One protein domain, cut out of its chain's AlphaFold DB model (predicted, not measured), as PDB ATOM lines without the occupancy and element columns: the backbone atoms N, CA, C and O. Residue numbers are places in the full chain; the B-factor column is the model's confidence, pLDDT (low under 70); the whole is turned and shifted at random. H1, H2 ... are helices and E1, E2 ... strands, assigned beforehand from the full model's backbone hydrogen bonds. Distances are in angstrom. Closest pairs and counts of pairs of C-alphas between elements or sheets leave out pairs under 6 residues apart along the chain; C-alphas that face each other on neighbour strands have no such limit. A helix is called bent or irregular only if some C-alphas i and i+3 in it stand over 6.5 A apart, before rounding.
ATOM      1  N   CYS A  23     219.765 190.094 239.307       91.31
ATOM      2  CA  CYS A  23     218.704 189.094 239.341       91.31
ATOM      3  C   CYS A  23     218.815 188.209 240.583       91.31
ATOM      4  O   CYS A  23     219.898 187.988 241.124       91.31
ATOM      5  N   LEU A  24     217.674 187.701 241.041       92.50
ATOM      6  CA  LEU A  24     217.555 186.715 242.121       92.50
ATOM      7  C   LEU A  24     217.120 185.344 241.585       92.50
ATOM      8  O   LEU A  24     217.212 184.344 242.291       92.50
ATOM      9  N   SER A  25     216.633 185.286 240.343       90.56
ATOM     10  CA  SER A  25     216.213 184.059 239.662       90.56
ATOM     11  C   SER A  25     216.342 184.199 238.145       90.56
ATOM     12  O   SER A  25     216.309 185.314 237.622       90.56
ATOM     13  N   HIS A  26     216.427 183.073 237.425       88.81
ATOM     14  CA  HIS A  26     216.450 183.073 235.956       88.81
ATOM     15  C   HIS A  26     215.204 183.731 235.346       88.81
ATOM     16  O   HIS A  26     215.326 184.453 234.365       88.81
ATOM     17  N   GLY A  27     214.025 183.562 235.961       85.50
ATOM     18  CA  GLY A  27     212.765 184.117 235.450       85.50
ATOM     19  C   GLY A  27     212.759 185.644 235.324       85.50
ATOM     20  O   GLY A  27     212.125 186.176 234.423       85.50
ATOM     21  N   GLN A  28     213.516 186.355 236.168       87.06
ATOM     22  CA  GLN A  28     213.649 187.815 236.066       87.06
ATOM     23  C   GLN A  28     214.457 188.264 234.842       87.06
ATOM     24  O   GLN A  28     214.314 189.403 234.414       87.06
ATOM     25  N   CYS A  29     215.296 187.385 234.291       88.25
ATOM     26  CA  CYS A  29     216.069 187.652 233.084       88.25
ATOM     27  C   CYS A  29     215.352 187.188 231.808       88.25
ATOM     28  O   CYS A  29     215.707 187.652 230.738       88.25
ATOM     29  N   GLN A  30     214.315 186.343 231.899       80.56
ATOM     30  CA  GLN A  30     213.586 185.839 230.722       80.56
ATOM     31  C   GLN A  30     212.823 186.921 229.952       80.56
ATOM     32  O   GLN A  30     212.523 186.739 228.779       80.56
ATOM     33  N   SER A  31     212.493 188.044 230.598       77.88
ATOM     34  CA  SER A  31     211.900 189.201 229.918       77.88
ATOM     35  C   SER A  31     212.918 190.019 229.121       77.88
ATOM     36  O   SER A  31     212.524 190.941 228.413       77.88
ATOM     37  N   LEU A  32     214.213 189.743 229.287       79.25
ATOM     38  CA  LEU A  32     215.272 190.311 228.471       79.25
ATOM     39  C   LEU A  32     215.502 189.328 227.329       79.25
ATOM     40  O   LEU A  32     215.948 188.201 227.546       79.25
ATOM     41  N   THR A  33     215.098 189.748 226.136       81.31
ATOM     42  CA  THR A  33     215.298 188.983 224.915       81.31
ATOM     43  C   THR A  33     215.969 189.853 223.880       81.31
ATOM     44  O   THR A  33     215.455 190.934 223.590       81.31
ATOM     45  N   ASP A  34     217.046 189.353 223.290       79.75
ATOM     46  CA  ASP A  34     217.763 190.035 222.218       79.75
ATOM     47  C   ASP A  34     217.702 189.218 220.927       79.75
ATOM     48  O   ASP A  34     217.681 187.984 220.934       79.75
ATOM     49  N   GLU A  35     217.656 189.917 219.794       83.62
ATOM     50  CA  GLU A  35     217.729 189.278 218.484       83.62
ATOM     51  C   GLU A  35     219.134 188.735 218.246       83.62
ATOM     52  O   GLU A  35     220.139 189.439 218.360       83.62
ATOM     53  N   THR A  36     219.209 187.468 217.866       83.44
ATOM     54  CA  THR A  36     220.454 186.813 217.482       83.44
ATOM     55  C   THR A  36     220.229 185.908 216.282       83.44
ATOM     56  O   THR A  36     219.110 185.735 215.805       83.44
ATOM     57  N   THR A  37     221.303 185.325 215.759       85.38
ATOM     58  CA  THR A  37     221.251 184.390 214.635       85.38
ATOM     59  C   THR A  37     221.652 182.996 215.095       85.38
ATOM     60  O   THR A  37     222.744 182.805 215.629       85.38
ATOM     61  N   ALA A  38     220.798 182.009 214.834       84.06
ATOM     62  CA  ALA A  38     221.100 180.600 215.065       84.06
ATOM     63  C   ALA A  38     221.013 179.811 213.759       84.06
ATOM     64  O   ALA A  38     220.072 179.976 212.983       84.06
ATOM     65  N   CYS A  39     222.002 178.947 213.532       84.75
ATOM     66  CA  CYS A  39     222.085 178.102 212.346       84.75
ATOM     67  C   CYS A  39     221.774 176.652 212.701       84.75
ATOM     68  O   CYS A  39     222.320 176.109 213.665       84.75
ATOM     69  N   TYR A  40     220.921 176.030 211.893       86.31
ATOM     70  CA  TYR A  40     220.453 174.662 212.053       86.31
ATOM     71  C   TYR A  40     220.678 173.877 210.767       86.31
ATOM     72  O   TYR A  40     220.628 174.425 209.667       86.31
ATOM     73  N   LEU A  41     220.876 172.570 210.909       88.62
ATOM     74  CA  LEU A  41     220.826 171.652 209.783       88.62
ATOM     75  C   LEU A  41     219.353 171.352 209.480       88.62
ATOM     76  O   LEU A  41     218.647 170.857 210.353       88.62
ATOM     77  N   VAL A  42     218.885 171.654 208.273       90.00
ATOM     78  CA  VAL A  42     217.483 171.510 207.851       90.00
ATOM     79  C   VAL A  42     217.390 170.469 206.744       90.00
ATOM     80  O   VAL A  42     218.168 170.512 205.794       90.00
ATOM     81  N   SER A  43     216.460 169.522 206.857       89.56
ATOM     82  CA  SER A  43     216.240 168.496 205.833       89.56
ATOM     83  C   SER A  43     215.461 169.072 204.654       89.56
ATOM     84  O   SER A  43     214.385 169.634 204.838       89.56
ATOM     85  N   THR A  44     215.988 168.906 203.442       86.69
ATOM     86  CA  THR A  44     215.394 169.407 202.188       86.69
ATOM     87  C   THR A  44     214.860 168.287 201.285       86.69
ATOM     88  O   THR A  44     214.354 168.551 200.195       86.69
ATOM     89  N   GLY A  45     214.949 167.024 201.717       79.50
ATOM     90  CA  GLY A  45     214.504 165.858 200.953       79.50
ATOM     91  C   GLY A  45     215.128 164.546 201.437       79.50
ATOM     92  O   GLY A  45     215.835 164.516 202.444       79.50
ATOM     93  N   LYS A  46     214.882 163.437 200.714       72.06
ATOM     94  CA  LYS A  46     215.398 162.092 201.056       72.06
ATOM     95  C   LYS A  46     216.934 162.105 201.161       72.06
ATOM     96  O   LYS A  46     217.615 162.043 200.142       72.06
ATOM     97  N   ASN A  47     217.445 162.152 202.392       75.81
ATOM     98  CA  ASN A  47     218.867 162.238 202.756       75.81
ATOM     99  C   ASN A  47     219.603 163.485 202.241       75.81
ATOM    100  O   ASN A  47     220.814 163.443 202.033       75.81
ATOM    101  N   GLN A  48     218.889 164.591 202.039       85.69
ATOM    102  CA  GLN A  48     219.503 165.886 201.755       85.69
ATOM    103  C   GLN A  48     219.214 166.841 202.907       85.69
ATOM    104  O   GLN A  48     218.094 166.896 203.425       85.69
ATOM    105  N   CYS A  49     220.242 167.569 203.324       88.31
ATOM    106  CA  CYS A  49     220.140 168.587 204.348       88.31
ATOM    107  C   CYS A  49     221.086 169.747 204.050       88.31
ATOM    108  O   CYS A  49     222.134 169.575 203.426       88.31
ATOM    109  N   GLU A  50     220.707 170.938 204.495       88.25
ATOM    110  CA  GLU A  50     221.492 172.157 204.333       88.25
ATOM    111  C   GLU A  50     221.512 172.968 205.627       88.25
ATOM    112  O   GLU A  50     220.611 172.872 206.457       88.25
ATOM    113  N   GLU A  51     222.559 173.763 205.811       87.94
ATOM    114  CA  GLU A  51     222.624 174.705 206.922       87.94
ATOM    115  C   GLU A  51     221.762 175.925 206.591       87.94
ATOM    116  O   GLU A  51     221.963 176.568 205.559       87.94
ATOM    117  N   ARG A  52     220.806 176.250 207.463       86.31
ATOM    118  CA  ARG A  52     220.017 177.481 207.389       86.31
ATOM    119  C   ARG A  52     220.136 178.255 208.689       86.31
ATOM    120  O   ARG A  52     220.006 177.675 209.765       86.31
ATOM    121  N   CYS A  53     220.349 179.558 208.572       86.12
ATOM    122  CA  CYS A  53     220.436 180.471 209.703       86.12
ATOM    123  C   CYS A  53     219.184 181.338 209.782       86.12
ATOM    124  O   CYS A  53     218.726 181.861 208.766       86.12
ATOM    125  N   PHE A  54     218.658 181.499 210.991       85.56
ATOM    126  CA  PHE A  54     217.452 182.269 211.261       85.56
ATOM    127  C   PHE A  54     217.696 183.278 212.370       85.56
ATOM    128  O   PHE A  54     218.471 183.015 213.296       85.56
ATOM    129  N   THR A  55     216.997 184.407 212.283       85.88
ATOM    130  CA  THR A  55     216.885 185.338 213.402       85.88
ATOM    131  C   THR A  55     215.988 184.710 214.460       85.88
ATOM    132  O   THR A  55     214.870 184.300 214.157       85.88
ATOM    133  N   ILE A  56     216.482 184.619 215.688       83.44
ATOM    134  CA  ILE A  56     215.739 184.124 216.846       83.44
ATOM    135  C   ILE A  56     215.861 185.123 217.994       83.44
ATOM    136  O   ILE A  56     216.824 185.886 218.058       83.44
ATOM    137  N   TYR A  57     214.912 185.081 218.923       83.19
ATOM    138  CA  TYR A  57     215.000 185.825 220.176       83.19
ATOM    139  C   TYR A  57     215.679 184.954 221.236       83.19
ATOM    140  O   TYR A  57     215.131 183.935 221.663       83.19
ATOM    141  N   ALA A  58     216.887 185.347 221.626       82.31
ATOM    142  CA  ALA A  58     217.643 184.740 222.710       82.31
ATOM    143  C   ALA A  58     217.084 185.195 224.050       82.31
ATOM    144  O   ALA A  58     216.958 186.395 224.261       82.31
ATOM    145  N   GLY A  59     216.786 184.269 224.960       84.81
ATOM    146  CA  GLY A  59     216.522 184.636 226.349       84.81
ATOM    147  C   GLY A  59     217.813 184.985 227.092       84.81
ATOM    148  O   GLY A  59     218.916 184.635 226.668       84.81
ATOM    149  N   SER A  60     217.674 185.622 228.250       89.88
ATOM    150  CA  SER A  60     218.766 185.767 229.213       89.88
ATOM    151  C   SER A  60     218.510 184.924 230.469       89.88
ATOM    152  O   SER A  60     217.374 184.672 230.880       89.88
ATOM    153  N   TYR A  61     219.583 184.526 231.147       90.00
ATOM    154  CA  TYR A  61     219.565 183.782 232.403       90.00
ATOM    155  C   TYR A  61     220.305 184.549 233.505       90.00
ATOM    156  O   TYR A  61     221.153 185.396 233.246       90.00
ATOM    157  N   CYS A  62     219.986 184.251 234.766       91.75
ATOM    158  CA  CYS A  62     220.704 184.813 235.905       91.75
ATOM    159  C   CYS A  62     222.024 184.069 236.163       91.75
ATOM    160  O   CYS A  62     222.004 182.900 236.548       91.75
ATOM    161  N   ASP A  63     223.158 184.742 235.984       94.25
ATOM    162  CA  ASP A  63     224.488 184.235 236.329       94.25
ATOM    163  C   ASP A  63     224.840 184.631 237.771       94.25
ATOM    164  O   ASP A  63     225.076 185.807 238.070       94.25
ATOM    165  N   PHE A  64     224.788 183.662 238.691       94.94
ATOM    166  CA  PHE A  64     224.952 183.898 240.127       94.94
ATOM    167  C   PHE A  64     226.407 184.186 240.505       94.94
ATOM    168  O   PHE A  64     227.320 183.431 240.174       94.94
ATOM    169  N   ILE A  65     226.622 185.241 241.295       94.50
ATOM    170  CA  ILE A  65     227.961 185.605 241.764       94.50
ATOM    171  C   ILE A  65     228.337 184.716 242.964       94.50
ATOM    172  O   ILE A  65     227.595 184.693 243.954       94.50
ATOM    173  N   PRO A  66     229.498 184.029 242.950       95.19
ATOM    174  CA  PRO A  66     229.923 183.186 244.064       95.19
ATOM    175  C   PRO A  66     229.951 183.938 245.402       95.19
ATOM    176  O   PRO A  66     230.529 185.019 245.523       95.19
ATOM    177  N   GLY A  67     229.316 183.358 246.424       95.38
ATOM    178  CA  GLY A  67     229.217 183.961 247.758       95.38
ATOM    179  C   GLY A  67     228.200 185.103 247.877       95.38
ATOM    180  O   GLY A  67     228.196 185.802 248.893       95.38
ATOM    181  N   LYS A  68     227.343 185.320 246.870       95.44
ATOM    182  CA  LYS A  68     226.231 186.281 246.903       95.44
ATOM    183  C   LYS A  68     224.888 185.568 246.735       95.44
ATOM    184  O   LYS A  68     224.810 184.491 246.161       95.44
ATOM    185  N   ASN A  69     223.824 186.227 247.195       93.06
ATOM    186  CA  ASN A  69     222.437 185.771 247.019       93.06
ATOM    187  C   ASN A  69     221.775 186.361 245.756       93.06
ATOM    188  O   ASN A  69     220.553 186.399 245.662       93.06
ATOM    189  N   TYR A  70     222.569 186.896 244.828       93.81
ATOM    190  CA  TYR A  70     222.103 187.518 243.591       93.81
ATOM    191  C   TYR A  70     223.118 187.288 242.467       93.81
ATOM    192  O   TYR A  70     224.282 186.953 242.712       93.81
ATOM    193  N   GLY A  71     222.665 187.480 241.236       94.19
ATOM    194  CA  GLY A  71     223.458 187.378 240.023       94.19
ATOM    195  C   GLY A  71     223.276 188.574 239.099       94.19
ATOM    196  O   GLY A  71     222.678 189.587 239.474       94.19
ATOM    197  N   THR A  72     223.776 188.434 237.879       93.56
ATOM    198  CA  THR A  72     223.557 189.374 236.771       93.56
ATOM    199  C   THR A  72     222.913 188.653 235.603       93.56
ATOM    200  O   THR A  72     223.299 187.519 235.318       93.56
ATOM    201  N   CYS A  73     221.976 189.294 234.908       90.50
ATOM    202  CA  CYS A  73     221.440 188.714 233.683       90.50
ATOM    203  C   CYS A  73     222.535 188.607 232.611       90.50
ATOM    204  O   CYS A  73     223.280 189.562 232.371       90.50
ATOM    205  N   LYS A  74     222.638 187.428 232.003       88.94
ATOM    206  CA  LYS A  74     223.550 187.082 230.913       88.94
ATOM    207  C   LYS A  74     222.762 186.447 229.788       88.94
ATOM    208  O   LYS A  74     221.843 185.678 230.049       88.94
ATOM    209  N   ASP A  75     223.155 186.730 228.560       86.06
ATOM    210  CA  ASP A  75     222.479 186.173 227.396       86.06
ATOM    211  C   ASP A  75     222.771 184.683 227.277       86.06
ATOM    212  O   ASP A  75     223.885 184.213 227.556       86.06
ATOM    213  N   GLU A  76     221.758 183.918 226.887       83.06
ATOM    214  CA  GLU A  76     221.958 182.521 226.544       83.06
ATOM    215  C   GLU A  76     222.824 182.437 225.284       83.06
ATOM    216  O   GLU A  76     222.544 183.034 224.247       83.06
ATOM    217  N   ASN A  77     223.928 181.691 225.370       71.56
ATOM    218  CA  ASN A  77     224.752 181.441 224.197       71.56
ATOM    219  C   ASN A  77     224.112 180.320 223.373       71.56
ATOM    220  O   ASN A  77     224.051 179.167 223.813       71.56
ATOM    221  N   HIS A  78     223.658 180.651 222.169       69.31
ATOM    222  CA  HIS A  78     223.101 179.666 221.258       69.31
ATOM    223  C   HIS A  78     224.221 178.909 220.557       69.31
ATOM    224  O   HIS A  78     225.105 179.477 219.917       69.31
ATOM    225  N   LYS A  79     224.173 177.583 220.669       62.28
ATOM    226  CA  LYS A  79     225.111 176.714 219.967       62.28
ATOM    227  C   LYS A  79     224.844 176.821 218.469       62.28
ATOM    228  O   LYS A  79     223.743 176.521 218.020       62.28
ATOM    229  N   GLN A  80     225.864 177.197 217.708       66.31
ATOM    230  CA  GLN A  80     225.858 176.976 216.266       66.31
ATOM    231  C   GLN A  80     225.836 175.465 216.015       66.31
ATOM    232  O   GLN A  80     226.532 174.710 216.706       66.31
ATOM    233  N   ALA A  81     225.020 175.008 215.065       62.75
ATOM    234  CA  ALA A  81     225.038 173.609 214.673       62.75
ATOM    235  C   ALA A  81     226.461 173.205 214.252       62.75
ATOM    236  O   ALA A  81     227.106 173.878 213.453       62.75
ATOM    237  N   ILE A  82     226.951 172.083 214.781       66.12
ATOM    238  CA  ILE A  82     228.130 171.423 214.217       66.12
ATOM    239  C   ILE A  82     227.624 170.680 212.985       66.12
ATOM    240  O   ILE A  82     227.002 169.623 213.099       66.12
ATOM    241  N   VAL A  83     227.810 171.291 211.820       64.19
ATOM    242  CA  VAL A  83     227.258 170.809 210.555       64.19
ATOM    243  C   VAL A  83     228.186 169.758 209.955       64.19
ATOM    244  O   VAL A  83     229.175 170.086 209.302       64.19
ATOM    245  N   ASP A  84     227.845 168.482 210.143       69.56
ATOM    246  CA  ASP A  84     228.322 167.420 209.257       69.56
ATOM    247  C   ASP A  84     227.327 167.264 208.103       69.56
ATOM    248  O   ASP A  84     226.255 166.679 208.251       69.56
ATOM    249  N   LYS A  85     227.679 167.811 206.937       66.56
ATOM    250  CA  LYS A  85     226.830 167.771 205.734       66.56
ATOM    251  C   LYS A  85     226.614 166.351 205.190       66.56
ATOM    252  O   LYS A  85     225.808 166.180 204.281       66.56
ATOM    253  N   ASN A  86     227.327 165.351 205.714       73.25
ATOM    254  CA  ASN A  86     227.200 163.955 205.302       73.25
ATOM    255  C   ASN A  86     226.248 163.144 206.195       73.25
ATOM    256  O   ASN A  86     225.858 162.043 205.805       73.25
ATOM    257  N   ASP A  87     225.861 163.666 207.364       80.56
ATOM    258  CA  ASP A  87     224.950 163.009 208.305       80.56
ATOM    259  C   ASP A  87     223.715 163.879 208.579       80.56
ATOM    260  O   ASP A  87     223.678 164.717 209.481       80.56
ATOM    261  N   CYS A  88     222.654 163.636 207.809       84.56
ATOM    262  CA  CYS A  88     221.373 164.318 207.979       84.56
ATOM    263  C   CYS A  88     220.497 163.730 209.103       84.56
ATOM    264  O   CYS A  88     219.353 164.157 209.247       84.56
ATOM    265  N   SER A  89     220.979 162.774 209.914       83.94
ATOM    266  CA  SER A  89     220.172 162.131 210.970       83.94
ATOM    267  C   SER A  89     219.683 163.094 212.056       83.94
ATOM    268  O   SER A  89     218.704 162.806 212.743       83.94
ATOM    269  N   LYS A  90     220.348 164.246 212.200       84.06
ATOM    270  CA  LYS A  90     220.018 165.307 213.165       84.06
ATOM    271  C   LYS A  90     219.399 166.548 212.517       84.06
ATOM    272  O   LYS A  90     219.285 167.577 213.180       84.06
ATOM    273  N   ALA A  91     219.051 166.484 211.231       88.25
ATOM    274  CA  ALA A  91     218.456 167.612 210.529       88.25
ATOM    275  C   ALA A  91     217.004 167.847 210.984       88.25
ATOM    276  O   ALA A  91     216.231 166.903 211.139       88.25
ATOM    277  N   ILE A  92     216.625 169.111 211.170       89.06
ATOM    278  CA  ILE A  92     215.254 169.518 211.485       89.06
ATOM    279  C   ILE A  92     214.411 169.421 210.202       89.06
ATOM    280  O   ILE A  92     214.850 169.921 209.162       89.06
ATOM    281  N   PRO A  93     213.217 168.806 210.228       89.00
ATOM    282  CA  PRO A  93     212.299 168.824 209.091       89.00
ATOM    283  C   PRO A  93     211.938 170.256 208.672       89.00
ATOM    284  O   PRO A  93     211.654 171.098 209.528       89.00
ATOM    285  N   GLN A  94     211.945 170.545 207.367       86.88
ATOM    286  CA  GLN A  94     211.706 171.897 206.849       86.88
ATOM    287  C   GLN A  94     210.342 172.460 207.272       86.88
ATOM    288  O   GLN A  94     210.238 173.656 207.536       86.88
ATOM    289  N   GLU A  95     209.316 171.617 207.361       85.88
ATOM    290  CA  GLU A  95     207.973 171.986 207.808       85.88
ATOM    291  C   GLU A  95     207.958 172.542 209.240       85.88
ATOM    292  O   GLU A  95     207.321 173.557 209.489       85.88
ATOM    293  N   ILE A  96     208.747 171.965 210.155       85.25
ATOM    294  CA  ILE A  96     208.835 172.431 211.549       85.25
ATOM    295  C   ILE A  96     209.519 173.795 211.613       85.25
ATOM    296  O   ILE A  96     209.141 174.651 212.404       85.25
ATOM    297  N   VAL A  97     210.537 174.006 210.780       81.94
ATOM    298  CA  VAL A  97     211.262 175.280 210.738       81.94
ATOM    299  C   VAL A  97     210.355 176.419 210.269       81.94
ATOM    300  O   VAL A  97     210.489 177.529 210.767       81.94
ATOM    301  N   GLN A  98     209.428 176.158 209.342       76.56
ATOM    302  CA  GLN A  98     208.481 177.170 208.861       76.56
ATOM    303  C   GLN A  98     207.460 177.589 209.923       76.56
ATOM    304  O   GLN A  98     207.070 178.748 209.933       76.56
ATOM    305  N   ASP A  99     207.070 176.688 210.826       76.25
ATOM    306  CA  ASP A  99     206.120 176.989 211.908       76.25
ATOM    307  C   ASP A  99     206.740 177.807 213.060       76.25
ATOM    308  O   ASP A  99     206.022 178.303 213.930       76.25
ATOM    309  N   LEU A 100     208.073 177.922 213.101       70.62
ATOM    310  CA  LEU A 100     208.825 178.606 214.160       70.62
ATOM    311  C   LEU A 100     209.273 180.033 213.785       70.62
ATOM    312  O   LEU A 100     209.833 180.718 214.643       70.62
TER     313      LEU A 100
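This is residues 23 to 100 of the 101 residues of an uncharacterized protein of Bacteriovorax sp. Seq25_V (UniProt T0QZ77). You are looking at a long, twisted ribbon: strands E1 and E2 form a bent hairpin, and the short strand E3 carries the ribbon on by pairing with the far part of E2. The long link after E3 runs back to the turn end of the E1 and E2 hairpin, where the small helix H1 packs beside E1. The printed part has 78 residues, with three named strands and then one named helix, in the order E1, E2, E3, H1. The sheet runs E1, E2, E3, antiparallel throughout, and the class is mostly strand. The whole is loose, with a radius of gyration of the C-alphas of 16.8 A, and a rod with spans of 52 by 23 by 14 A.

Start at Cys 23 and read on to C-alpha 33 at (215.298, 188.983, 224.915), where E1, residues 33 to 45, begins; it is 33.3 A long and bends by 57 degrees at residue 36. Next comes E2, residues 48 to 64, the longest strand, which runs 42.7 A to C-alpha 64 at (224.952, 183.898, 240.127) and bends by 67 degrees at residue 55. E3, residues 71 to 75, measures 12.7 A. H1, residues 94 to 99, measures 9.1 A and ends with C-alpha 99 at (206.120, 176.989, 211.908).

The three strands form a meander, each strand the antiparallel neighbour of the one before, and the sheet is only just strongly twisted, with C-alphas up to 4.5 A off its best plane. In the hairpin of E1 and E2, at 152 degrees, look for N 40 and O 52, 2.8 A apart and within hydrogen-bond range. In the hairpin of E2 and E3, at 166 degrees, N 61 and O 74 are within range at 2.8 A. The pairing is staggered: E2 pairs with E1 over residues 48 to 59 and with E3 over residues 60 to 64. E1 and E3 are the edge strands. Residues 42 to 43 of E1 also pair, parallel, with residues 92 to 93. H1 is on the sheet at a height of 7.8 A, over none of the strands; its closest C-alphas to E1 are those of Gln 94 and Ser 43, 5.8 A apart. In H1 every O i to N i+4 pair is within hydrogen-bond range.

The two C-alphas farthest apart, those of Lys 46 and Gly 67, are 53.4 A apart. The printed part has no cut. The link from E1 to E2 is tight, that from E2 to E3 short, and that from E3 to H1 long, with 18 residues. Mean pLDDT of the printed part is 83.8; look for values under 70 at residues 78 to 85.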